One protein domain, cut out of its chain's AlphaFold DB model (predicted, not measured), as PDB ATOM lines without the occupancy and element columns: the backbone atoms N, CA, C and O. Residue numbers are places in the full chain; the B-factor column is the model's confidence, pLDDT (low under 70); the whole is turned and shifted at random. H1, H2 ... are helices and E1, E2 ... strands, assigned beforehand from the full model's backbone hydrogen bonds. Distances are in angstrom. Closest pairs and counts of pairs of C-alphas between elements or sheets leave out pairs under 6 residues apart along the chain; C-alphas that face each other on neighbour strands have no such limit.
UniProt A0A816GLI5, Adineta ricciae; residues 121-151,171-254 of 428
ATOM      1  N   VAL A 121     -46.404  39.227  -9.997       35.44
ATOM      2  CA  VAL A 121     -47.651  38.565  -9.613       35.44
ATOM      3  C   VAL A 121     -48.043  39.050  -8.223       35.44
ATOM      4  O   VAL A 121     -47.424  38.683  -7.229       35.44
ATOM      5  N   VAL A 122     -49.099  39.856  -8.158       37.94
ATOM      6  CA  VAL A 122     -49.769  40.216  -6.905       37.94
ATOM      7  C   VAL A 122     -50.599  39.017  -6.458       37.94
ATOM      8  O   VAL A 122     -51.644  38.721  -7.042       37.94
ATOM      9  N   LEU A 123     -50.131  38.294  -5.444       37.38
ATOM     10  CA  LEU A 123     -50.913  37.235  -4.811       37.38
ATOM     11  C   LEU A 123     -51.746  37.845  -3.685       37.38
ATOM     12  O   LEU A 123     -51.232  38.162  -2.619       37.38
ATOM     13  N   ASN A 124     -53.043  37.998  -3.942       36.12
ATOM     14  CA  ASN A 124     -54.038  38.162  -2.888       36.12
ATOM     15  C   ASN A 124     -54.202  36.814  -2.156       36.12
ATOM     16  O   ASN A 124     -54.034  35.757  -2.772       36.12
ATOM     17  N   GLU A 125     -54.551  36.822  -0.873       40.72
ATOM     18  CA  GLU A 125     -54.688  35.624  -0.027       40.72
ATOM     19  C   GLU A 125     -55.671  34.597  -0.636       40.72
ATOM     20  O   GLU A 125     -55.456  33.385  -0.585       40.72
ATOM     21  N   THR A 126     -56.675  35.077  -1.379       41.66
ATOM     22  CA  THR A 126     -57.640  34.264  -2.144       41.66
ATOM     23  C   THR A 126     -57.054  33.553  -3.375       41.66
ATOM     24  O   THR A 126     -57.686  32.655  -3.930       41.66
ATOM     25  N   VAL A 127     -55.858  33.932  -3.839       45.88
ATOM     26  CA  VAL A 127     -55.170  33.329  -5.001       45.88
ATOM     27  C   VAL A 127     -54.275  32.158  -4.581       45.88
ATOM     28  O   VAL A 127     -54.076  31.235  -5.371       45.88
ATOM     29  N   ILE A 128     -53.823  32.113  -3.320       46.28
ATOM     30  CA  ILE A 128     -53.009  31.005  -2.779       46.28
ATOM     31  C   ILE A 128     -53.757  29.659  -2.857       46.28
ATOM     32  O   ILE A 128     -53.117  28.612  -2.953       46.28
ATOM     33  N   GLN A 129     -55.095  29.672  -2.914       46.84
ATOM     34  CA  GLN A 129     -55.933  28.477  -3.079       46.84
ATOM     35  C   GLN A 129     -56.144  28.024  -4.543       46.84
ATOM     36  O   GLN A 129     -56.632  26.920  -4.765       46.84
ATOM     37  N   ARG A 130     -55.744  28.801  -5.566       45.34
ATOM     38  CA  ARG A 130     -55.887  28.434  -6.998       45.34
ATOM     39  C   ARG A 130     -54.534  28.115  -7.657       45.34
ATOM     40  O   ARG A 130     -54.139  28.730  -8.642       45.34
ATOM     41  N   GLN A 131     -53.815  27.122  -7.130       51.69
ATOM     42  CA  GLN A 131     -52.417  26.804  -7.494       51.69
ATOM     43  C   GLN A 131     -52.196  26.140  -8.872       51.69
ATOM     44  O   GLN A 131     -51.056  25.841  -9.240       51.69
ATOM     45  N   GLN A 132     -53.237  25.888  -9.666       41.97
ATOM     46  CA  GLN A 132     -53.104  25.048 -10.864       41.97
ATOM     47  C   GLN A 132     -52.544  25.773 -12.103       41.97
ATOM     48  O   GLN A 132     -51.961  25.113 -12.956       41.97
ATOM     49  N   THR A 133     -52.610  27.107 -12.188       43.44
ATOM     50  CA  THR A 133     -52.194  27.871 -13.388       43.44
ATOM     51  C   THR A 133     -50.807  28.515 -13.298       43.44
ATOM     52  O   THR A 133     -50.376  29.198 -14.224       43.44
ATOM     53  N   LEU A 134     -50.089  28.325 -12.189       45.78
ATOM     54  CA  LEU A 134     -48.790  28.959 -11.979       45.78
ATOM     55  C   LEU A 134     -47.661  28.200 -12.680       45.78
ATOM     56  O   LEU A 134     -47.609  26.966 -12.656       45.78
ATOM     57  N   THR A 135     -46.716  28.948 -13.254       55.78
ATOM     58  CA  THR A 135     -45.497  28.372 -13.832       55.78
ATOM     59  C   THR A 135     -44.709  27.603 -12.763       55.78
ATOM     60  O   THR A 135     -44.768  27.929 -11.573       55.78
ATOM     61  N   ARG A 136     -43.944  26.576 -13.167       39.16
ATOM     62  CA  ARG A 136     -43.105  25.766 -12.256       39.16
ATOM     63  C   ARG A 136     -42.180  26.636 -11.394       39.16
ATOM     64  O   ARG A 136     -41.945  26.323 -10.232       39.16
ATOM     65  N   HIS A 137     -41.707  27.743 -11.957       44.03
ATOM     66  CA  HIS A 137     -40.865  28.709 -11.271       44.03
ATOM     67  C   HIS A 137     -41.639  29.515 -10.211       44.03
ATOM     68  O   HIS A 137     -41.228  29.549  -9.055       44.03
ATOM     69  N   SER A 138     -42.827  30.035 -10.542       49.81
ATOM     70  CA  SER A 138     -43.708  30.705  -9.572       49.81
ATOM     71  C   SER A 138     -44.089  29.787  -8.404       49.81
ATOM     72  O   SER A 138     -44.135  30.230  -7.262       49.81
ATOM     73  N   LYS A 139     -44.302  28.490  -8.662       49.50
ATOM     74  CA  LYS A 139     -44.557  27.490  -7.611       49.50
ATOM     75  C   LYS A 139     -43.344  27.284  -6.696       49.50
ATOM     76  O   LYS A 139     -43.515  27.158  -5.488       49.50
ATOM     77  N   ARG A 140     -42.126  27.286  -7.252       47.91
ATOM     78  CA  ARG A 140     -40.878  27.186  -6.479       47.91
ATOM     79  C   ARG A 140     -40.656  28.421  -5.606       47.91
ATOM     80  O   ARG A 140     -40.361  28.253  -4.429       47.91
ATOM     81  N   LEU A 141     -40.872  29.622  -6.149       52.62
ATOM     82  CA  LEU A 141     -40.794  30.869  -5.386       52.62
ATOM     83  C   LEU A 141     -41.844  30.913  -4.273       52.62
ATOM     84  O   LEU A 141     -41.500  31.226  -3.143       52.62
ATOM     85  N   ILE A 142     -43.091  30.519  -4.545       63.47
ATOM     86  CA  ILE A 142     -44.141  30.443  -3.515       63.47
ATOM     87  C   ILE A 142     -43.796  29.408  -2.440       63.47
ATOM     88  O   ILE A 142     -44.042  29.666  -1.271       63.47
ATOM     89  N   SER A 143     -43.209  28.265  -2.803       52.88
ATOM     90  CA  SER A 143     -42.780  27.243  -1.838       52.88
ATOM     91  C   SER A 143     -41.626  27.729  -0.953       52.88
ATOM     92  O   SER A 143     -41.694  27.615   0.268       52.88
ATOM     93  N   GLN A 144     -40.605  28.362  -1.541       50.44
ATOM     94  CA  GLN A 144     -39.498  28.969  -0.791       50.44
ATOM     95  C   GLN A 144     -39.977  30.128   0.088       50.44
ATOM     96  O   GLN A 144     -39.540  30.265   1.229       50.44
ATOM     97  N   PHE A 145     -40.918  30.928  -0.409       58.47
ATOM     98  CA  PHE A 145     -41.514  32.013   0.357       58.47
ATOM     99  C   PHE A 145     -42.383  31.482   1.492       58.47
ATOM    100  O   PHE A 145     -42.299  31.995   2.597       58.47
ATOM    101  N   LYS A 146     -43.168  30.426   1.256       58.06
ATOM    102  CA  LYS A 146     -43.942  29.736   2.293       58.06
ATOM    103  C   LYS A 146     -43.026  29.166   3.373       58.06
ATOM    104  O   LYS A 146     -43.296  29.371   4.546       58.06
ATOM    105  N   TYR A 147     -41.905  28.556   2.991       53.50
ATOM    106  CA  TYR A 147     -40.890  28.089   3.933       53.50
ATOM    107  C   TYR A 147     -40.333  29.238   4.795       53.50
ATOM    108  O   TYR A 147     -40.317  29.137   6.017       53.50
ATOM    109  N   LEU A 148     -39.956  30.372   4.194       50.19
ATOM    110  CA  LEU A 148     -39.485  31.553   4.939       50.19
ATOM    111  C   LEU A 148     -40.595  32.209   5.787       50.19
ATOM    112  O   LEU A 148     -40.340  32.694   6.893       50.19
ATOM    113  N   TYR A 149     -41.832  32.196   5.289       57.69
ATOM    114  CA  TYR A 149     -43.029  32.664   5.985       57.69
ATOM    115  C   TYR A 149     -43.304  31.844   7.245       57.69
ATOM    116  O   TYR A 149     -43.433  32.404   8.337       57.69
ATOM    117  N   ASP A 150     -43.306  30.522   7.102       48.31
ATOM    118  CA  ASP A 150     -43.613  29.570   8.165       48.31
ATOM    119  C   ASP A 150     -42.460  29.446   9.184       48.31
ATOM    120  O   ASP A 150     -42.724  29.251  10.372       48.31
ATOM    121  N   HIS A 151     -41.199  29.649   8.772       41.62
ATOM    122  CA  HIS A 151     -40.020  29.489   9.639       41.62
ATOM    123  C   HIS A 151     -39.372  30.790  10.157       41.62
ATOM    124  O   HIS A 151     -38.406  30.714  10.917       41.62
ATOM    125  N   GLU A 171     -37.200  47.847  13.464       71.50
ATOM    126  CA  GLU A 171     -36.444  48.368  12.322       71.50
ATOM    127  C   GLU A 171     -35.098  47.648  12.163       71.50
ATOM    128  O   GLU A 171     -34.794  47.165  11.073       71.50
ATOM    129  N   ILE A 172     -34.367  47.442  13.266       75.62
ATOM    130  CA  ILE A 172     -33.109  46.673  13.284       75.62
ATOM    131  C   ILE A 172     -33.344  45.225  12.822       75.62
ATOM    132  O   ILE A 172     -32.557  44.671  12.051       75.62
ATOM    133  N   TYR A 173     -34.440  44.599  13.263       75.56
ATOM    134  CA  TYR A 173     -34.786  43.234  12.857       75.56
ATOM    135  C   TYR A 173     -35.136  43.139  11.363       75.56
ATOM    136  O   TYR A 173     -34.649  42.248  10.664       75.56
ATOM    137  N   LEU A 174     -35.936  44.079  10.854       70.81
ATOM    138  CA  LEU A 174     -36.276  44.165   9.432       70.81
ATOM    139  C   LEU A 174     -35.043  44.447   8.570       70.81
ATOM    140  O   LEU A 174     -34.916  43.887   7.482       70.81
ATOM    141  N   GLU A 175     -34.121  45.282   9.041       69.56
ATOM    142  CA  GLU A 175     -32.868  45.569   8.349       69.56
ATOM    143  C   GLU A 175     -31.953  44.338   8.300       69.56
ATOM    144  O   GLU A 175     -31.409  44.019   7.238       69.56
ATOM    145  N   LYS A 176     -31.880  43.568   9.393       75.62
ATOM    146  CA  LYS A 176     -31.173  42.282   9.428       75.62
ATOM    147  C   LYS A 176     -31.775  41.265   8.453       75.62
ATOM    148  O   LYS A 176     -31.036  40.674   7.669       75.62
ATOM    149  N   LEU A 177     -33.101  41.109   8.435       70.38
ATOM    150  CA  LEU A 177     -33.800  40.241   7.477       70.38
ATOM    151  C   LEU A 177     -33.550  40.670   6.027       70.38
ATOM    152  O   LEU A 177     -33.268  39.831   5.175       70.38
ATOM    153  N   ARG A 178     -33.612  41.977   5.734       68.88
ATOM    154  CA  ARG A 178     -33.282  42.511   4.403       68.88
ATOM    155  C   ARG A 178     -31.845  42.185   4.011       68.88
ATOM    156  O   ARG A 178     -31.605  41.851   2.854       68.88
ATOM    157  N   TRP A 179     -30.903  42.285   4.948       68.25
ATOM    158  CA  TRP A 179     -29.500  41.955   4.715       68.25
ATOM    159  C   TRP A 179     -29.299  40.455   4.453       68.25
ATOM    160  O   TRP A 179     -28.654  40.089   3.473       68.25
ATOM    161  N   GLU A 180     -29.913  39.583   5.256       73.31
ATOM    162  CA  GLU A 180     -29.868  38.126   5.066       73.31
ATOM    163  C   GLU A 180     -30.508  37.704   3.735       73.31
ATOM    164  O   GLU A 180     -29.929  36.911   2.993       73.31
ATOM    165  N   LEU A 181     -31.651  38.291   3.369       67.38
ATOM    166  CA  LEU A 181     -32.297  38.062   2.072       67.38
ATOM    167  C   LEU A 181     -31.429  38.562   0.911       67.38
ATOM    168  O   LEU A 181     -31.243  37.861  -0.081       67.38
ATOM    169  N   LYS A 182     -30.822  39.745   1.042       68.25
ATOM    170  CA  LYS A 182     -29.905  40.288   0.030       68.25
ATOM    171  C   LYS A 182     -28.688  39.382  -0.207       68.25
ATOM    172  O   LYS A 182     -28.175  39.368  -1.323       68.25
ATOM    173  N   ASN A 183     -28.242  38.652   0.814       72.75
ATOM    174  CA  ASN A 183     -27.063  37.787   0.739       72.75
ATOM    175  C   ASN A 183     -27.381  36.326   0.405       72.75
ATOM    176  O   ASN A 183     -26.498  35.608  -0.055       72.75
ATOM    177  N   THR A 184     -28.616  35.876   0.631       74.06
ATOM    178  CA  THR A 184     -29.042  34.508   0.298       74.06
ATOM    179  C   THR A 184     -29.383  34.356  -1.176       74.06
ATOM    180  O   THR A 184     -29.125  33.304  -1.757       74.06
ATOM    181  N   PHE A 185     -29.930  35.397  -1.805       75.44
ATOM    182  CA  PHE A 185     -30.240  35.359  -3.228       75.44
ATOM    183  C   PHE A 185     -29.066  35.848  -4.071       75.44
ATOM    184  O   PHE A 185     -28.480  36.903  -3.823       75.44
ATOM    185  N   ASN A 186     -28.758  35.103  -5.133       83.31
ATOM    186  CA  ASN A 186     -27.824  35.572  -6.141       83.31
ATOM    187  C   ASN A 186     -28.385  36.862  -6.758       83.31
ATOM    188  O   ASN A 186     -29.476  36.881  -7.329       83.31
ATOM    189  N   ARG A 187     -27.621  37.953  -6.650       81.88
ATOM    190  CA  ARG A 187     -27.984  39.274  -7.181       81.88
ATOM    191  C   ARG A 187     -28.423  39.210  -8.650       81.88
ATOM    192  O   ARG A 187     -29.319  39.954  -9.038       81.88
ATOM    193  N   LEU A 188     -27.807  38.343  -9.458       78.62
ATOM    194  CA  LEU A 188     -28.157  38.175 -10.871       78.62
ATOM    195  C   LEU A 188     -29.551  37.569 -11.065       78.62
ATOM    196  O   LEU A 188     -30.263  37.977 -11.982       78.62
ATOM    197  N   ASP A 189     -29.948  36.640 -10.200       83.62
ATOM    198  CA  ASP A 189     -31.269  36.014 -10.255       83.62
ATOM    199  C   ASP A 189     -32.339  37.007  -9.791       83.62
ATOM    200  O   ASP A 189     -33.340  37.194 -10.477       83.62
ATOM    201  N   LEU A 190     -32.059  37.774  -8.729       85.38
ATOM    202  CA  LEU A 190     -32.898  38.897  -8.289       85.38
ATOM    203  C   LEU A 190     -33.122  39.938  -9.388       85.38
ATOM    204  O   LEU A 190     -34.220  40.465  -9.531       85.38
ATOM    205  N   PHE A 191     -32.100  40.245 -10.184       83.62
ATOM    206  CA  PHE A 191     -32.275  41.124 -11.333       83.62
ATOM    207  C   PHE A 191     -33.229  40.495 -12.353       83.62
ATOM    208  O   PHE A 191     -34.197  41.138 -12.756       83.62
ATOM    209  N   LYS A 192     -33.026  39.234 -12.731       83.50
ATOM    210  CA  LYS A 192     -33.874  38.568 -13.730       83.50
ATOM    211  C   LYS A 192     -35.328  38.407 -13.287       83.50
ATOM    212  O   LYS A 192     -36.223  38.598 -14.107       83.50
ATOM    213  N   GLU A 193     -35.551  38.059 -12.028       86.88
ATOM    214  CA  GLU A 193     -36.856  37.611 -11.525       86.88
ATOM    215  C   GLU A 193     -37.586  38.689 -10.714       86.88
ATOM    216  O   GLU A 193     -38.816  38.684 -10.649       86.88
ATOM    217  N   GLY A 194     -36.844  39.649 -10.157       84.94
ATOM    218  CA  GLY A 194     -37.371  40.692  -9.286       84.94
ATOM    219  C   GLY A 194     -37.664  40.201  -7.873       84.94
ATOM    220  O   GLY A 194     -37.592  39.012  -7.560       84.94
ATOM    221  N   TYR A 195     -37.989  41.141  -6.988       85.19
ATOM    222  CA  TYR A 195     -38.434  40.819  -5.638       85.19
ATOM    223  C   TYR A 195     -39.955  40.609  -5.611       85.19
ATOM    224  O   TYR A 195     -40.719  41.486  -6.019       85.19
ATOM    225  N   CYS A 196     -40.412  39.461  -5.111       85.50
ATOM    226  CA  CYS A 196     -41.840  39.205  -4.934       85.50
ATOM    227  C   CYS A 196     -42.366  39.991  -3.725       85.50
ATOM    228  O   CYS A 196     -41.845  39.848  -2.619       85.50
ATOM    229  N   VAL A 197     -43.404  40.806  -3.925       86.31
ATOM    230  CA  VAL A 197     -44.023  41.604  -2.859       86.31
ATOM    231  C   VAL A 197     -45.465  41.166  -2.664       86.31
ATOM    232  O   VAL A 197     -46.271  41.197  -3.595       86.31
ATOM    233  N   LEU A 198     -45.782  40.775  -1.433       88.31
ATOM    234  CA  LEU A 198     -47.129  40.450  -0.984       88.31
ATOM    235  C   LEU A 198     -47.624  41.589  -0.096       88.31
ATOM    236  O   LEU A 198     -46.917  42.009   0.817       88.31
ATOM    237  N   SER A 199     -48.825  42.091  -0.364       84.38
ATOM    238  CA  SER A 199     -49.465  43.109   0.468       84.38
ATOM    239  C   SER A 199     -50.955  42.848   0.551       84.38
ATOM    240  O   SER A 199     -51.590  42.507  -0.448       84.38
ATOM    241  N   ASN A 200     -51.500  43.086   1.738       86.69
ATOM    242  CA  ASN A 200     -52.938  43.067   1.984       86.69
ATOM    243  C   ASN A 200     -53.593  44.404   1.606       86.69
ATOM    244  O   ASN A 200     -54.808  44.483   1.444       86.69
ATOM    245  N   GLU A 201     -52.785  45.451   1.433       87.88
ATOM    246  CA  GLU A 201     -53.228  46.788   1.054       87.88
ATOM    247  C   GLU A 201     -52.785  47.134  -0.367       87.88
ATOM    248  O   GLU A 201     -51.713  46.725  -0.830       87.88
ATOM    249  N   SER A 202     -53.600  47.923  -1.068       84.38
ATOM    250  CA  SER A 202     -53.225  48.452  -2.375       84.38
ATOM    251  C   SER A 202     -52.134  49.505  -2.214       84.38
ATOM    252  O   SER A 202     -52.364  50.544  -1.594       84.38
ATOM    253  N   PHE A 203     -50.983  49.282  -2.836       84.56
ATOM    254  CA  PHE A 203     -49.905  50.259  -2.901       84.56
ATOM    255  C   PHE A 203     -49.574  50.580  -4.369       84.56
ATOM    256  O   PHE A 203     -49.812  49.763  -5.265       84.56
ATOM    257  N   PRO A 204     -49.036  51.775  -4.660       85.06
ATOM    258  CA  PRO A 204     -48.585  52.097  -6.004       85.06
ATOM    259  C   PRO A 204     -47.294  51.337  -6.338       85.06
ATOM    260  O   PRO A 204     -46.253  51.602  -5.755       85.06
ATOM    261  N   PHE A 205     -47.315  50.424  -7.312       81.00
ATOM    262  CA  PHE A 205     -46.131  49.615  -7.668       81.00
ATOM    263  C   PHE A 205     -44.880  50.441  -8.011       81.00
ATOM    264  O   PHE A 205     -43.763  50.017  -7.742       81.00
ATOM    265  N   TYR A 206     -45.061  51.657  -8.529       87.31
ATOM    266  CA  TYR A 206     -43.969  52.578  -8.853       87.31
ATOM    267  C   TYR A 206     -43.264  53.176  -7.626       87.31
ATOM    268  O   TYR A 206     -42.271  53.882  -7.793       87.31
ATOM    269  N   SER A 207     -43.749  52.934  -6.405       91.12
ATOM    270  CA  SER A 207     -43.068  53.339  -5.171       91.12
ATOM    271  C   SER A 207     -42.220  52.230  -4.555       91.12
ATOM    272  O   SER A 207     -41.724  52.421  -3.449       91.12
ATOM    273  N   LEU A 208     -42.091  51.068  -5.205       93.88
ATOM    274  CA  LEU A 208     -41.285  49.959  -4.704       93.88
ATOM    275  C   LEU A 208     -39.984  49.816  -5.474       93.88
ATOM    276  O   LEU A 208     -39.966  49.804  -6.702       93.88
ATOM    277  N   CYS A 209     -38.893  49.629  -4.738       95.00
ATOM    278  CA  CYS A 209     -37.637  49.210  -5.332       95.00
ATOM    279  C   CYS A 209     -37.744  47.763  -5.829       95.00
ATOM    280  O   CYS A 209     -37.918  46.841  -5.033       95.00
ATOM    281  N   TYR A 210     -37.531  47.553  -7.124       94.19
ATOM    282  CA  TYR A 210     -37.551  46.250  -7.788       94.19
ATOM    283  C   TYR A 210     -36.597  45.225  -7.147       94.19
ATOM    284  O   TYR A 210     -36.886  44.033  -7.123       94.19
ATOM    285  N   MET A 211     -35.467  45.684  -6.594       92.50
ATOM    286  CA  MET A 211     -34.437  44.807  -6.016       92.50
ATOM    287  C   MET A 211     -34.712  44.362  -4.581       92.50
ATOM    288  O   MET A 211     -34.230  43.307  -4.183       92.50
ATOM    289  N   CYS A 212     -35.404  45.168  -3.775       92.38
ATOM    290  CA  CYS A 212     -35.591  44.873  -2.347       92.38
ATOM    291  C   CYS A 212     -37.048  44.914  -1.880       92.38
ATOM    292  O   CYS A 212     -37.301  44.777  -0.683       92.38
ATOM    293  N   GLY A 213     -37.993  45.193  -2.781       91.88
ATOM    294  CA  GLY A 213     -39.422  45.279  -2.486       91.88
ATOM    295  C   GLY A 213     -39.816  46.375  -1.492       91.88
ATOM    296  O   GLY A 213     -40.966  46.426  -1.076       91.88
ATOM    297  N   SER A 214     -38.884  47.236  -1.077       91.31
ATOM    298  CA  SER A 214     -39.121  48.262  -0.056       91.31
ATOM    299  C   SER A 214     -39.509  49.600  -0.690       91.31
ATOM    300  O   SER A 214     -39.039  49.926  -1.783       91.31
ATOM    301  N   MET A 215     -40.343  50.371   0.012       91.88
ATOM    302  CA  MET A 215     -40.696  51.749  -0.349       91.88
ATOM    303  C   MET A 215     -39.581  52.735   0.025       91.88
ATOM    304  O   MET A 215     -38.835  52.487   0.971       91.88
ATOM    305  N   GLY A 216     -39.502  53.866  -0.680       87.12
ATOM    306  CA  GLY A 216     -38.560  54.945  -0.377       87.12
ATOM    307  C   GLY A 216     -38.840  56.216  -1.179       87.12
ATOM    308  O   GLY A 216     -39.519  56.176  -2.204       87.12
ATOM    309  N   SER A 217     -38.336  57.357  -0.700       81.12
ATOM    310  CA  SER A 217     -38.531  58.667  -1.342       81.12
ATOM    311  C   SER A 217     -37.575  58.930  -2.508       81.12
ATOM    312  O   SER A 217     -37.891  59.735  -3.379       81.12
ATOM    313  N   GLU A 218     -36.426  58.253  -2.549       91.75
ATOM    314  CA  GLU A 218     -35.373  58.475  -3.546       91.75
ATOM    315  C   GLU A 218     -35.170  57.231  -4.414       91.75
ATOM    316  O   GLU A 218     -34.218  56.459  -4.261       91.75
ATOM    317  N   LEU A 219     -36.118  57.024  -5.327       94.44
ATOM    318  CA  LEU A 219     -36.064  55.954  -6.312       94.44
ATOM    319  C   LEU A 219     -35.570  56.470  -7.663       94.44
ATOM    320  O   LEU A 219     -35.958  57.536  -8.139       94.44
ATOM    321  N   ILE A 220     -34.726  55.663  -8.294       94.81
ATOM    322  CA  ILE A 220     -34.204  55.860  -9.642       94.81
ATOM    323  C   ILE A 220     -35.007  54.968 -10.582       94.81
ATOM    324  O   ILE A 220     -35.146  53.772 -10.331       94.81
ATOM    325  N   TYR A 221     -35.510  55.530 -11.676       94.44
ATOM    326  CA  TYR A 221     -36.379  54.815 -12.606       94.44
ATOM    327  C   TYR A 221     -35.649  54.472 -13.897       94.44
ATOM    328  O   TYR A 221     -35.041  55.333 -14.533       94.44
ATOM    329  N   CYS A 222     -35.737  53.209 -14.308       93.62
ATOM    330  CA  CYS A 222     -35.233  52.786 -15.608       93.62
ATOM    331  C   CYS A 222     -36.096  53.381 -16.722       93.62
ATOM    332  O   CYS A 222     -37.302  53.155 -16.767       93.62
ATOM    333  N   THR A 223     -35.480  54.062 -17.680       91.94
ATOM    334  CA  THR A 223     -36.199  54.692 -18.803       91.94
ATOM    335  C   THR A 223     -36.849  53.693 -19.763       91.94
ATOM    336  O   THR A 223     -37.771  54.049 -20.492       91.94
ATOM    337  N   SER A 224     -36.390  52.437 -19.763       89.44
ATOM    338  CA  SER A 224     -36.908  51.373 -20.630       89.44
ATOM    339  C   SER A 224     -38.029  50.569 -19.966       89.44
ATOM    340  O   SER A 224     -39.137  50.506 -20.499       89.44
ATOM    341  N   CYS A 225     -37.777  49.958 -18.802       91.81
ATOM    342  CA  CYS A 225     -38.773  49.115 -18.128       91.81
ATOM    343  C   CYS A 225     -39.631  49.856 -17.097       91.81
ATOM    344  O   CYS A 225     -40.589  49.272 -16.608       91.81
ATOM    345  N   CYS A 226     -39.319  51.117 -16.780       93.31
ATOM    346  CA  CYS A 226     -39.999  51.925 -15.759       93.31
ATOM    347  C   CYS A 226     -39.917  51.375 -14.323       93.31
ATOM    348  O   CYS A 226     -40.565  51.918 -13.432       93.31
ATOM    349  N   GLU A 227     -39.106  50.345 -14.083       94.31
ATOM    350  CA  GLU A 227     -38.879  49.798 -12.744       94.31
ATOM    351  C   GLU A 227     -38.039  50.755 -11.894       94.31
ATOM    352  O   GLU A 227     -37.122  51.418 -12.402       94.31
ATOM    353  N   ALA A 228     -38.354  50.809 -10.602       94.81
ATOM    354  CA  ALA A 228     -37.739  51.716  -9.643       94.81
ATOM    355  C   ALA A 228     -36.643  51.009  -8.832       94.81
ATOM    356  O   ALA A 228     -36.761  49.835  -8.493       94.81
ATOM    357  N   TYR A 229     -35.573  51.719  -8.490       95.62
ATOM    358  CA  TYR A 229     -34.427  51.173  -7.766       95.62
ATOM    359  C   TYR A 229     -33.937  52.172  -6.722       95.62
ATOM    360  O   TYR A 229     -33.768  53.351  -7.024       95.62
ATOM    361  N   HIS A 230     -33.626  51.711  -5.512       95.19
ATOM    362  CA  HIS A 230     -32.825  52.518  -4.595       95.19
ATOM    363  C   HIS A 230     -31.397  52.638  -5.129       95.19
ATOM    364  O   HIS A 230     -30.803  51.642  -5.554       95.19
ATOM    365  N   SER A 231     -30.807  53.827  -5.006       94.50
ATOM    366  CA  SER A 231     -29.389  54.043  -5.322       94.50
ATOM    367  C   SER A 231     -28.483  53.058  -4.564       94.50
ATOM    368  O   SER A 231     -27.563  52.475  -5.136       94.50
ATOM    369  N   THR A 232     -28.805  52.765  -3.300       93.62
ATOM    370  CA  THR A 232     -28.071  51.823  -2.435       93.62
ATOM    371  C   THR A 232     -28.254  50.347  -2.811       93.62
ATOM    372  O   THR A 232     -27.416  49.512  -2.463       93.62
ATOM    373  N   CYS A 233     -29.323  49.995  -3.534       93.19
ATOM    374  CA  CYS A 233     -29.509  48.644  -4.073       93.19
ATOM    375  C   CYS A 233     -28.648  48.401  -5.321       93.19
ATOM    376  O   CYS A 233     -28.342  47.247  -5.638       93.19
ATOM    377  N   LEU A 234     -28.237  49.470  -6.004       92.75
ATOM    378  CA  LEU A 234     -27.373  49.447  -7.180       92.75
ATOM    379  C   LEU A 234     -25.893  49.528  -6.782       92.75
ATOM    380  O   LEU A 234     -25.521  50.223  -5.828       92.75
ATOM    381  N   ASN A 235     -25.047  48.837  -7.545       90.88
ATOM    382  CA  ASN A 235     -23.600  49.011  -7.448       90.88
ATOM    383  C   ASN A 235     -23.206  50.395  -7.979       90.88
ATOM    384  O   ASN A 235     -23.917  50.967  -8.802       90.88
ATOM    385  N   GLU A 236     -22.055  50.926  -7.567       89.62
ATOM    386  CA  GLU A 236     -21.610  52.269  -7.976       89.62
ATOM    387  C   GLU A 236     -21.583  52.459  -9.499       89.62
ATOM    388  O   GLU A 236     -22.019  53.490 -10.000       89.62
ATOM    389  N   TYR A 237     -21.162  51.435 -10.241       85.81
ATOM    390  CA  TYR A 237     -21.113  51.452 -11.705       85.81
ATOM    391  C   TYR A 237     -22.475  51.246 -12.387       85.81
ATOM    392  O   TYR A 237     -22.601  51.477 -13.588       85.81
ATOM    393  N   GLU A 238     -23.484  50.780 -11.649       90.31
ATOM    394  CA  GLU A 238     -24.854  50.607 -12.143       90.31
ATOM    395  C   GLU A 238     -25.697  51.857 -11.907       90.31
ATOM    396  O   GLU A 238     -26.760  51.981 -12.509       90.31
ATOM    397  N   ARG A 239     -25.265  52.765 -11.028       92.38
ATOM    398  CA  ARG A 239     -25.979  54.013 -10.747       92.38
ATOM    399  C   ARG A 239     -25.912  54.959 -11.955       92.38
ATOM    400  O   ARG A 239     -24.956  54.902 -12.734       92.38
ATOM    401  N   PRO A 240     -26.904  55.854 -12.121       91.06
ATOM    402  CA  PRO A 240     -26.780  56.980 -13.038       91.06
ATOM    403  C   PRO A 240     -25.491  57.746 -12.736       91.06
ATOM    404  O   PRO A 240     -25.178  58.000 -11.572       91.06
ATOM    405  N   ARG A 241     -24.734  58.113 -13.773       85.62
ATOM    406  CA  ARG A 241     -23.554  58.957 -13.573       85.62
ATOM    407  C   ARG A 241     -24.022  60.362 -13.182       85.62
ATOM    408  O   ARG A 241     -24.982  60.840 -13.785       85.62
ATOM    409  N   PRO A 242     -23.340  61.044 -12.247       82.81
ATOM    410  CA  PRO A 242     -23.724  62.394 -11.830       82.81
ATOM    411  C   PRO A 242     -23.702  63.396 -12.996       82.81
ATOM    412  O   PRO A 242     -24.521  64.307 -13.033       82.81
ATOM    413  N   ASP A 243     -22.823  63.176 -13.978       79.88
ATOM    414  CA  ASP A 243     -22.653  64.063 -15.137       79.88
ATOM    415  C   ASP A 243     -23.603  63.742 -16.301       79.88
ATOM    416  O   ASP A 243     -23.758  64.538 -17.227       79.88
ATOM    417  N   SER A 244     -24.226  62.559 -16.297       72.44
ATOM    418  CA  SER A 244     -25.257  62.246 -17.284       72.44
ATOM    419  C   SER A 244     -26.559  62.865 -16.817       72.44
ATOM    420  O   SER A 244     -26.975  62.613 -15.688       72.44
ATOM    421  N   THR A 245     -27.227  63.628 -17.687       68.88
ATOM    422  CA  THR A 245     -28.624  64.013 -17.469       68.88
ATOM    423  C   THR A 245     -29.379  62.758 -17.034       68.88
ATOM    424  O   THR A 245     -29.413  61.779 -17.787       68.88
ATOM    425  N   SER A 246     -29.911  62.766 -15.810       65.50
ATOM    426  CA  SER A 246     -30.549  61.626 -15.128       65.50
ATOM    427  C   SER A 246     -31.597  60.896 -15.973       65.50
ATOM    428  O   SER A 246     -31.935  59.744 -15.716       65.50
ATOM    429  N   ASP A 247     -32.078  61.571 -17.010       74.31
ATOM    430  CA  ASP A 247     -33.207  61.230 -17.858       74.31
ATOM    431  C   ASP A 247     -32.967  60.045 -18.805       74.31
ATOM    432  O   ASP A 247     -33.897  59.640 -19.497       74.31
ATOM    433  N   CYS A 248     -31.754  59.481 -18.854       84.75
ATOM    434  CA  CYS A 248     -31.385  58.407 -19.791       84.75
ATOM    435  C   CYS A 248     -30.844  57.137 -19.113       84.75
ATOM    436  O   CYS A 248     -30.190  56.320 -19.765       84.75
ATOM    437  N   TRP A 249     -31.074  56.947 -17.812       91.56
ATOM    438  CA  TRP A 249     -30.568  55.760 -17.123       91.56
ATOM    439  C   TRP A 249     -31.326  54.479 -17.517       91.56
ATOM    440  O   TRP A 249     -32.553  54.464 -17.662       91.56
ATOM    441  N   LEU A 250     -30.580  53.383 -17.676       91.31
ATOM    442  CA  LEU A 250     -31.097  52.039 -17.921       91.31
ATOM    443  C   LEU A 250     -30.641  51.110 -16.797       91.31
ATOM    444  O   LEU A 250     -29.450  51.049 -16.491       91.31
ATOM    445  N   CYS A 251     -31.572  50.343 -16.227       93.12
ATOM    446  CA  CYS A 251     -31.224  49.335 -15.234       93.12
ATOM    447  C   CYS A 251     -30.371  48.211 -15.850       93.12
ATOM    448  O   CYS A 251     -30.415  48.006 -17.070       93.12
ATOM    449  N   PRO A 252     -29.651  47.428 -15.027       89.88
ATOM    450  CA  PRO A 252     -28.827  46.319 -15.505       89.88
ATOM    451  C   PRO A 252     -29.564  45.344 -16.434       89.88
ATOM    452  O   PRO A 252     -29.016  44.950 -17.452       89.88
ATOM    453  N   ASN A 253     -30.841  45.042 -16.192       90.00
ATOM    454  CA  ASN A 253     -31.611  44.165 -17.089       90.00
ATOM    455  C   ASN A 253     -31.859  44.756 -18.477       90.00
ATOM    456  O   ASN A 253     -31.959  44.026 -19.458       90.00
ATOM    457  N   CYS A 254     -32.015  46.077 -18.564       90.69
ATOM    458  CA  CYS A 254     -32.263  46.761 -19.831       90.69
ATOM    459  C   CYS A 254     -30.959  47.137 -20.544       90.69
ATOM    460  O   CYS A 254     -30.948  47.317 -21.764       90.69
TER     461      CYS A 254
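This is residues 121 to 151 and 171 to 254 of the 428 residues of a protein of Adineta ricciae (UniProt A0A816GLI5). Little regular structure: an elongated body mostly of loops, with H1 at one end, H2, H3 and the small hairpin E1 and E2 next, and unnamed residues 236 to 248 at the other end. Residues 146 to 151 of H1 and 171 to 177 of H2 stick out. The 115 printed residues, mostly helix by class, have 43 in named elements, ordered H1, H2, H3, E1, E2; the whole is only just compact, close to loose, radius of gyration of the C-alphas 15.6 A, spans 50 by 32 by 27 A.

Start at H1, residues 136 to 151, apart from H2, residues 171 to 184. H2 and H3, residues 187 to 193, meet only through their tight link. In these helices every O i to N i+4 pair is within hydrogen-bond range. E1, residues 219 to 221, and E2, residues 228 to 230, are an antiparallel hairpin at 139 degrees; N 220 and O 229, 2.8 A apart, are within hydrogen-bond range.

Find C-alpha 136 at (-43.105, 25.766, -12.256); H1 runs 22.4 A from there. H2 spans 19.8 A, H3 10.0 A, E1 6.4 A; E2, 7.1 A, ends at C-alpha 230 (-32.825, 52.518, -4.595).

The C-alphas farthest apart, of Gln 129 and Asp 243, stand 50.2 A apart. Residues 152 to 170 are cut out, a gap of 19.4 A between C-alphas 151 and 171. H3 to E1 is a long link. Look for pLDDT under 70 in 38 residues, among them 121 to 151.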